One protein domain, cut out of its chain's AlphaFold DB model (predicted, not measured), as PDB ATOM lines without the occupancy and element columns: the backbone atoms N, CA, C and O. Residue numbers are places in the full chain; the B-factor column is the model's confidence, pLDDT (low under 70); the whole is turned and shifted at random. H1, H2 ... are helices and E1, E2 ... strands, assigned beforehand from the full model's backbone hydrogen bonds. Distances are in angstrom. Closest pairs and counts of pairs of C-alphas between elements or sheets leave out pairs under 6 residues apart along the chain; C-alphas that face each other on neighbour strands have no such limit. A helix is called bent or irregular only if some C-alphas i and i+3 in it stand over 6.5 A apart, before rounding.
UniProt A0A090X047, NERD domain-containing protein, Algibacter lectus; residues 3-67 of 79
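Overview. This is residues 3 to 67 of the 79 residues of the protein "NERD domain-containing protein" of Algibacter lectus (UniProt A0A090X047). A long helix, H1, makes much of the length of a narrow structure, with a ribbon of two parallel strands, E1 and E4, beside its residues 30 to 41. A small hairpin, E2 and E3, makes one end, and the short helix H2 folds back on residues 42 to 46 of H1 at the other end. The printed part has 65 residues, with two named helices and four named strands in the order E1, E2, E3, H1, H2, E4. The strands form two sheets of two, E1 with E4 parallel and E2 with E3 antiparallel, and the class is mixed, helices and strands. The whole is loose, with a radius of gyration of the C-alphas of 14.7 A, and spans 45 by 22 by 13 A.

Along the chain. The first strand, E1, is residues 3 to 7 and measures 13.2 A from first to last C-alpha; C-alpha 3 is at (126.960, 127.545, 134.914). E2 is residues 13 to 15, Ile 13 to Gly 15. E3 is residues 20 to 22, Trp 20 to Val 22. The helix H1 follows at residues 30 to 48, the longest helix with 19 residues and 26.4 A, from C-alpha 30 at (124.287, 125.059, 123.892) to C-alpha 48 at (123.328, 118.527, 149.459). H2 is residues 50 to 54; it is neither bent nor irregular, but only just: C-alphas 51 and 54 are 6.2 A apart. E4, residues 58 to 63, is the longest strand with 6 residues and 16.7 A, and its last C-alpha, of Leu 63, is at (132.899, 131.576, 122.634).

Arrangement. E1 and E4 are parallel neighbours, with 15 degrees between their directions. C-alphas 6 and 62 face each other at 4.6 A, and across the pair N 3 and O 58 at 2.8 A and N 62 and O 5 at 2.9 A are within hydrogen-bond range. H1 has 16 pairs of C-alphas within 10 A of E4 and 14 of E1, made by its residues 30 to 41. The closest C-alphas of E1 and H1 are those of Asn 3 and Thr 38, 6.7 A apart. The closest C-alphas of H1 and E4 are those of Asn 34 and Asn 59, also 6.7 A apart. H1 and H2 touch, H1 with its residues 42 to 46 alone, and their closest C-alphas are those of Lys 46 and Gly 53, 4.9 A apart. E2 and E3 are a hairpin, antiparallel with 176 degrees between their directions. C-alphas 15 and 20 face each other at 4.4 A, and N 21 and O 14 are within hydrogen-bond range at 2.8 A. Residues 21 to 22 of E3 also make a short antiparallel pairing with residues 25 to 26. E2 is apart from E1, E4, H1 and H2, and E3 is apart from E1, E4 and H2. In H1 every O i to N i+4 pair is within hydrogen-bond range; in H2 it is 0 of 1, with 2 of 2 O i to N i+3 pairs within range.

Size, cuts and confidence. The outline is only just a rod, 45 by 22 by 13 A. The two C-alphas farthest apart are those of Asp 24 and Arg 50, at 44.8 A, and the first and last printed C-alphas, of Asn 3 and Asn 67, are 23.4 A apart. The printed part has no cut. The links E1 to E2, E2 to E3, H1 to H2 and H2 to E4 are tight, the link E3 to H1 is short with 7 residues, and no link is long. The mean pLDDT of the printed part is 93.3, and no printed residue is under 70.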
ATOM      1  N   ASN A   3     126.724 128.723 135.736       93.06
ATOM      2  CA  ASN A   3     126.960 127.545 134.914       93.06
ATOM      3  C   ASN A   3     127.376 128.000 133.508       93.06
ATOM      4  O   ASN A   3     126.553 128.464 132.709       93.06
ATOM      5  N   ILE A   4     128.677 127.913 133.238       93.62
ATOM      6  CA  ILE A   4     129.300 128.453 132.029       93.62
ATOM      7  C   ILE A   4     129.616 127.302 131.078       93.62
ATOM      8  O   ILE A   4     130.431 126.434 131.385       93.62
ATOM      9  N   GLU A   5     129.007 127.320 129.896       93.62
ATOM     10  CA  GLU A   5     129.345 126.408 128.806       93.62
ATOM     11  C   GLU A   5     130.258 127.128 127.803       93.62
ATOM     12  O   GLU A   5     129.833 128.048 127.110       93.62
ATOM     13  N   ASN A   6     131.527 126.729 127.725       95.06
ATOM     14  CA  ASN A   6     132.462 127.262 126.731       95.06
ATOM     15  C   ASN A   6     132.398 126.462 125.423       95.06
ATOM     16  O   ASN A   6     132.376 125.228 125.442       95.06
ATOM     17  N   LYS A   7     132.412 127.163 124.288       95.75
ATOM     18  CA  LYS A   7     132.571 126.592 122.950       95.75
ATOM     19  C   LYS A   7     133.799 127.174 122.268       95.75
ATOM     20  O   LYS A   7     133.981 128.386 122.214       95.75
ATOM     21  N   ASP A   8     134.589 126.289 121.680       96.06
ATOM     22  CA  ASP A   8     135.756 126.631 120.869       96.06
ATOM     23  C   ASP A   8     135.436 126.408 119.384       96.06
ATOM     24  O   ASP A   8     135.939 125.504 118.719       96.06
ATOM     25  N   TRP A   9     134.443 127.141 118.881       96.44
ATOM     26  CA  TRP A   9     133.967 126.980 117.509       96.44
ATOM     27  C   TRP A   9     134.675 127.940 116.560       96.44
ATOM     28  O   TRP A   9     134.558 129.156 116.686       96.44
ATOM     29  N   LYS A  10     135.362 127.374 115.567       95.69
ATOM     30  CA  LYS A  10     135.967 128.117 114.462       95.69
ATOM     31  C   LYS A  10     134.955 128.382 113.350       95.69
ATOM     32  O   LYS A  10     134.386 127.440 112.794       95.69
ATOM     33  N   GLY A  11     134.833 129.642 112.952       93.38
ATOM     34  CA  GLY A  11     134.059 130.078 111.798       93.38
ATOM     35  C   GLY A  11     133.050 131.179 112.094       93.38
ATOM     36  O   GLY A  11     133.037 131.763 113.175       93.38
ATOM     37  N   GLN A  12     132.184 131.435 111.114       94.50
ATOM     38  CA  GLN A  12     131.013 132.288 111.293       94.50
ATOM     39  C   GLN A  12     130.031 131.583 112.226       94.50
ATOM     40  O   GLN A  12     129.636 130.444 111.969       94.50
ATOM     41  N   ILE A  13     129.686 132.250 113.325       95.81
ATOM     42  CA  ILE A  13     128.779 131.730 114.345       95.81
ATOM     43  C   ILE A  13     127.509 132.565 114.318       95.81
ATOM     44  O   ILE A  13     127.566 133.785 114.473       95.81
ATOM     45  N   GLU A  14     126.377 131.882 114.195       95.25
ATOM     46  CA  GLU A  14     125.049 132.476 114.302       95.25
ATOM     47  C   GLU A  14     124.271 131.727 115.378       95.25
ATOM     48  O   GLU A  14     124.218 130.496 115.372       95.25
ATOM     49  N   GLY A  15     123.704 132.452 116.337       93.06
ATOM     50  CA  GLY A  15     123.073 131.852 117.507       93.06
ATOM     51  C   GLY A  15     121.847 132.617 117.980       93.06
ATOM     52  O   GLY A  15     121.864 133.837 118.127       93.06
ATOM     53  N   ALA A  16     120.793 131.875 118.287       91.31
ATOM     54  CA  ALA A  16     119.575 132.375 118.902       91.31
ATOM     55  C   ALA A  16     119.107 131.423 120.017       91.31
ATOM     56  O   ALA A  16     119.773 130.439 120.367       91.31
ATOM     57  N   ASP A  17     117.945 131.723 120.596       89.00
ATOM     58  CA  ASP A  17     117.356 130.927 121.676       89.00
ATOM     59  C   ASP A  17     117.013 129.494 121.228       89.00
ATOM     60  O   ASP A  17     117.028 128.562 122.036       89.00
ATOM     61  N   ASP A  18     116.736 129.286 119.941       90.00
ATOM     62  CA  ASP A  18     116.235 128.041 119.365       90.00
ATOM     63  C   ASP A  18     117.221 127.351 118.411       90.00
ATOM     64  O   ASP A  18     117.307 126.115 118.466       90.00
ATOM     65  N   TYR A  19     118.022 128.101 117.649       91.69
ATOM     66  CA  TYR A  19     118.990 127.578 116.673       91.69
ATOM     67  C   TYR A  19     120.419 128.087 116.882       91.69
ATOM     68  O   TYR A  19     120.643 129.165 117.420       91.69
ATOM     69  N   TRP A  20     121.385 127.291 116.420       95.31
ATOM     70  CA  TRP A  20     122.797 127.656 116.343       95.31
ATOM     71  C   TRP A  20     123.410 127.081 115.068       95.31
ATOM     72  O   TRP A  20     123.184 125.912 114.747       95.31
ATOM     73  N   TYR A  21     124.218 127.881 114.382       96.06
ATOM     74  CA  TYR A  21     124.952 127.510 113.179       96.06
ATOM     75  C   TYR A  21     126.428 127.874 113.322       96.06
ATOM     76  O   TYR A  21     126.790 128.866 113.956       96.06
ATOM     77  N   VAL A  22     127.284 127.040 112.730       96.25
ATOM     78  CA  VAL A  22     128.716 127.304 112.570       96.25
ATOM     79  C   VAL A  22     129.090 126.993 111.126       96.25
ATOM     80  O   VAL A  22     129.030 125.827 110.730       96.25
ATOM     81  N   ASN A  23     129.474 128.014 110.356       94.69
ATOM     82  CA  ASN A  23     129.699 127.922 108.904       94.69
ATOM     83  C   ASN A  23     128.522 127.225 108.195       94.69
ATOM     84  O   ASN A  23     128.699 126.163 107.596       94.69
ATOM     85  N   ASP A  24     127.309 127.747 108.399       93.81
ATOM     86  CA  ASP A  24     126.041 127.245 107.840       93.81
ATOM     87  C   ASP A  24     125.644 125.818 108.255       93.81
ATOM     88  O   ASP A  24     124.594 125.301 107.871       93.81
ATOM     89  N   ARG A  25     126.444 125.159 109.101       96.19
ATOM     90  CA  ARG A  25     126.117 123.844 109.655       96.19
ATOM     91  C   ARG A  25     125.433 124.004 110.995       96.19
ATOM     92  O   ARG A  25     126.013 124.553 111.932       96.19
ATOM     93  N   GLN A  26     124.232 123.448 111.103       95.56
ATOM     94  CA  GLN A  26     123.488 123.451 112.353       95.56
ATOM     95  C   GLN A  26     124.275 122.726 113.451       95.56
ATOM     96  O   GLN A  26     124.828 121.639 113.251       95.56
ATOM     97  N   LYS A  27     124.320 123.337 114.632       95.69
ATOM     98  CA  LYS A  27     124.896 122.766 115.845       95.69
ATOM     99  C   LYS A  27     123.818 122.552 116.902       95.69
ATOM    100  O   LYS A  27     122.825 123.280 116.934       95.69
ATOM    101  N   PRO A  28     124.017 121.580 117.810       93.69
ATOM    102  CA  PRO A  28     123.209 121.490 119.014       93.69
ATOM    103  C   PRO A  28     123.250 122.815 119.772       93.69
ATOM    104  O   PRO A  28     124.324 123.374 120.000       93.69
ATOM    105  N   ASN A  29     122.075 123.301 120.161       93.69
ATOM    106  CA  ASN A  29     121.942 124.568 120.860       93.69
ATOM    107  C   ASN A  29     122.527 124.448 122.286       93.69
ATOM    108  O   ASN A  29     121.944 123.741 123.120       93.69
ATOM    109  N   PRO A  30     123.637 125.144 122.593       94.12
ATOM    110  CA  PRO A  30     124.287 125.059 123.892       94.12
ATOM    111  C   PRO A  30     123.392 125.582 125.019       94.12
ATOM    112  O   PRO A  30     123.460 125.057 126.124       94.12
ATOM    113  N   LEU A  31     122.487 126.533 124.760       91.62
ATOM    114  CA  LEU A  31     121.559 127.060 125.768       91.62
ATOM    115  C   LEU A  31     120.559 125.995 126.233       91.62
ATOM    116  O   LEU A  31     120.254 125.911 127.425       91.62
ATOM    117  N   LYS A  32     120.080 125.137 125.319       91.00
ATOM    118  CA  LYS A  32     119.171 124.028 125.662       91.00
ATOM    119  C   LYS A  32     119.866 123.004 126.552       91.00
ATOM    120  O   LYS A  32     119.329 122.630 127.595       91.00
ATOM    121  N   THR A  33     121.069 122.584 126.168       88.81
ATOM    122  CA  THR A  33     121.868 121.648 126.965       88.81
ATOM    123  C   THR A  33     122.233 122.250 128.322       88.81
ATOM    124  O   THR A  33     122.107 121.582 129.350       88.81
ATOM    125  N   ASN A  34     122.613 123.529 128.361       92.25
ATOM    126  CA  ASN A  34     122.997 124.196 129.599       92.25
ATOM    127  C   ASN A  34     121.807 124.344 130.564       92.25
ATOM    128  O   ASN A  34     121.951 124.118 131.762       92.25
ATOM    129  N   ARG A  35     120.593 124.595 130.047       92.00
ATOM    130  CA  ARG A  35     119.360 124.619 130.853       92.00
ATOM    131  C   ARG A  35     119.104 123.292 131.570       92.00
ATOM    132  O   ARG A  35     118.737 123.299 132.744       92.00
ATOM    133  N   GLN A  36     119.317 122.166 130.887       93.00
ATOM    134  CA  GLN A  36     119.180 120.834 131.488       93.00
ATOM    135  C   GLN A  36     120.222 120.608 132.590       93.00
ATOM    136  O   GLN A  36     119.861 120.224 133.703       93.00
ATOM    137  N   LYS A  37     121.498 120.914 132.320       93.06
ATOM    138  CA  LYS A  37     122.584 120.815 133.312       93.06
ATOM    139  C   LYS A  37     122.302 121.665 134.550       93.06
ATOM    140  O   LYS A  37     122.520 121.207 135.668       93.06
ATOM    141  N   THR A  38     121.749 122.859 134.368       94.12
ATOM    142  CA  THR A  38     121.399 123.760 135.470       94.12
ATOM    143  C   THR A  38     120.258 123.242 136.324       94.12
ATOM    144  O   THR A  38     120.329 123.355 137.544       94.12
ATOM    145  N   ALA A  39     119.238 122.622 135.726       92.94
ATOM    146  CA  ALA A  39     118.177 121.980 136.496       92.94
ATOM    147  C   ALA A  39     118.729 120.829 137.358       92.94
ATOM    148  O   ALA A  39     118.397 120.721 138.539       92.94
ATOM    149  N   ILE A  40     119.629 120.016 136.791       93.94
ATOM    150  CA  ILE A  40     120.307 118.933 137.517       93.94
ATOM    151  C   ILE A  40     121.161 119.508 138.656       93.94
ATOM    152  O   ILE A  40     121.049 119.053 139.793       93.94
ATOM    153  N   LEU A  41     121.969 120.536 138.379       93.44
ATOM    154  CA  LEU A  41     122.810 121.194 139.378       93.44
ATOM    155  C   LEU A  41     121.975 121.791 140.518       93.44
ATOM    156  O   LEU A  41     122.293 121.569 141.682       93.44
ATOM    157  N   ALA A  42     120.880 122.487 140.203       93.75
ATOM    158  CA  ALA A  42     119.964 123.031 141.202       93.75
ATOM    159  C   ALA A  42     119.380 121.932 142.104       93.75
ATOM    160  O   ALA A  42     119.347 122.099 143.325       93.75
ATOM    161  N   SER A  43     118.973 120.793 141.526       93.88
ATOM    162  CA  SER A  43     118.497 119.636 142.298       93.88
ATOM    163  C   SER A  43     119.578 119.124 143.244       93.88
ATOM    164  O   SER A  43     119.344 119.006 144.446       93.88
ATOM    165  N   LYS A  44     120.792 118.903 142.728       94.75
ATOM    166  CA  LYS A  44     121.910 118.359 143.510       94.75
ATOM    167  C   LYS A  44     122.373 119.293 144.622       94.75
ATOM    168  O   LYS A  44     122.656 118.830 145.723       94.75
ATOM    169  N   LEU A  45     122.386 120.602 144.383       93.75
ATOM    170  CA  LEU A  45     122.699 121.587 145.419       93.75
ATOM    171  C   LEU A  45     121.649 121.589 146.531       93.75
ATOM    172  O   LEU A  45     122.010 121.614 147.706       93.75
ATOM    173  N   LYS A  46     120.360 121.521 146.177       94.75
ATOM    174  CA  LYS A  46     119.265 121.453 147.153       94.75
ATOM    175  C   LYS A  46     119.300 120.157 147.970       94.75
ATOM    176  O   LYS A  46     119.018 120.208 149.165       94.75
ATOM    177  N   GLU A  47     119.635 119.028 147.340       95.56
ATOM    178  CA  GLU A  47     119.851 117.734 148.006       95.56
ATOM    179  C   GLU A  47     121.015 117.808 149.006       95.56
ATOM    180  O   GLU A  47     120.869 117.368 150.143       95.56
ATOM    181  N   ALA A  48     122.143 118.406 148.610       95.25
ATOM    182  CA  ALA A  48     123.328 118.527 149.459       95.25
ATOM    183  C   ALA A  48     123.127 119.497 150.635       95.25
ATOM    184  O   ALA A  48     123.621 119.259 151.735       95.25
ATOM    185  N   ASN A  49     122.416 120.607 150.416       94.31
ATOM    186  CA  ASN A  49     122.055 121.550 151.467       94.31
ATOM    187  C   ASN A  49     120.767 122.297 151.101       94.31
ATOM    188  O   ASN A  49     120.706 123.064 150.136       94.31
ATOM    189  N   ARG A  50     119.742 122.141 151.946       92.94
ATOM    190  CA  ARG A  50     118.407 122.721 151.743       92.94
ATOM    191  C   ARG A  50     118.418 124.248 151.587       92.94
ATOM    192  O   ARG A  50     117.545 124.782 150.901       92.94
ATOM    193  N   ASN A  51     119.404 124.948 152.155       92.56
ATOM    194  CA  ASN A  51     119.546 126.401 152.019       92.56
ATOM    195  C   ASN A  51     119.863 126.831 150.576       92.56
ATOM    196  O   ASN A  51     119.451 127.917 150.165       92.56
ATOM    197  N   TYR A  52     120.499 125.970 149.769       91.56
ATOM    198  CA  TYR A  52     120.760 126.252 148.354       91.56
ATOM    199  C   TYR A  52     119.511 126.197 147.471       91.56
ATOM    200  O   TYR A  52     119.564 126.646 146.332       91.56
ATOM    201  N   GLY A  53     118.356 125.759 147.988       87.50
ATOM    202  CA  GLY A  53     117.082 125.883 147.270       87.50
ATOM    203  C   GLY A  53     116.670 127.333 146.969       87.50
ATOM    204  O   GLY A  53     115.772 127.546 146.163       87.50
ATOM    205  N   LYS A  54     117.315 128.321 147.608       87.31
ATOM    206  CA  LYS A  54     117.130 129.759 147.351       87.31
ATOM    207  C   LYS A  54     118.228 130.363 146.465       87.31
ATOM    208  O   LYS A  54     118.180 131.553 146.173       87.31
ATOM    209  N   ALA A  55     119.244 129.585 146.085       87.12
ATOM    210  CA  ALA A  55     120.359 130.085 145.294       87.12
ATOM    211  C   ALA A  55     119.955 130.244 143.821       87.12
ATOM    212  O   ALA A  55     119.334 129.358 143.238       87.12
ATOM    213  N   TRP A  56     120.352 131.359 143.208       89.38
ATOM    214  CA  TRP A  56     120.211 131.566 141.769       89.38
ATOM    215  C   TRP A  56     121.408 130.972 141.016       89.38
ATOM    216  O   TRP A  56     122.571 131.188 141.395       89.38
ATOM    217  N   ILE A  57     121.118 130.239 139.941       91.12
ATOM    218  CA  ILE A  57     122.116 129.731 139.000       91.12
ATOM    219  C   ILE A  57     121.869 130.413 137.664       91.12
ATOM    220  O   ILE A  57     120.808 130.243 137.068       91.12
ATOM    221  N   ASP A  58     122.854 131.179 137.218       91.62
ATOM    222  CA  ASP A  58     122.806 131.873 135.943       91.62
ATOM    223  C   ASP A  58     123.537 131.069 134.861       91.62
ATOM    224  O   ASP A  58     124.580 130.460 135.125       91.62
ATOM    225  N   ASN A  59     122.977 131.051 133.655       90.94
ATOM    226  CA  ASN A  59     123.463 130.244 132.541       90.94
ATOM    227  C   ASN A  59     124.132 131.134 131.515       90.94
ATOM    228  O   ASN A  59     123.498 132.025 130.958       90.94
ATOM    229  N   MET A  60     125.380 130.820 131.191       91.69
ATOM    230  CA  MET A  60     126.134 131.568 130.196       91.69
ATOM    231  C   MET A  60     126.766 130.626 129.181       91.69
ATOM    232  O   MET A  60     127.163 129.506 129.508       91.69
ATOM    233  N   VAL A  61     126.871 131.102 127.945       93.31
ATOM    234  CA  VAL A  61     127.687 130.481 126.905       93.31
ATOM    235  C   VAL A  61     128.825 131.432 126.579       93.31
ATOM    236  O   VAL A  61     128.604 132.629 126.424       93.31
ATOM    237  N   THR A  62     130.038 130.900 126.492       94.44
ATOM    238  CA  THR A  62     131.223 131.657 126.068       94.44
ATOM    239  C   THR A  62     131.760 131.073 124.770       94.44
ATOM    240  O   THR A  62     131.657 129.868 124.535       94.44
ATOM    241  N   LEU A  63     132.286 131.941 123.907       95.12
ATOM    242  CA  LEU A  63     132.899 131.576 122.634       95.12
ATOM    243  C   LEU A  63     134.377 131.953 122.727       95.12
ATOM    244  O   LEU A  63     134.699 133.133 122.825       95.12
ATOM    245  N   SER A  64     135.256 130.956 122.776       95.25
ATOM    246  CA  SER A  64     136.686 131.162 123.061       95.25
ATOM    247  C   SER A  64     137.567 131.211 121.818       95.25
ATOM    248  O   SER A  64     138.667 131.756 121.886       95.25
ATOM    249  N   TYR A  65     137.091 130.696 120.682       96.12
ATOM    250  CA  TYR A  65     137.877 130.720 119.455       96.12
ATOM    251  C   TYR A  65     138.037 132.166 118.944       96.12
ATOM    252  O   TYR A  65     137.024 132.860 118.782       96.12
ATOM    253  N   PRO A  66     139.266 132.625 118.632       94.81
ATOM    254  CA  PRO A  66     139.526 133.979 118.148       94.81
ATOM    255  C   PRO A  66     139.123 134.115 116.672       94.81
ATOM    256  O   PRO A  66     139.958 134.119 115.768       94.81
ATOM    257  N   ASN A  67     137.817 134.172 116.411       92.56
ATOM    258  CA  ASN A  67     137.287 134.316 115.061       92.56
ATOM    259  C   ASN A  67     137.591 135.703 114.487       92.56
ATOM    260  O   ASN A  67     137.464 136.716 115.169       92.56
TER     261      ASN A  67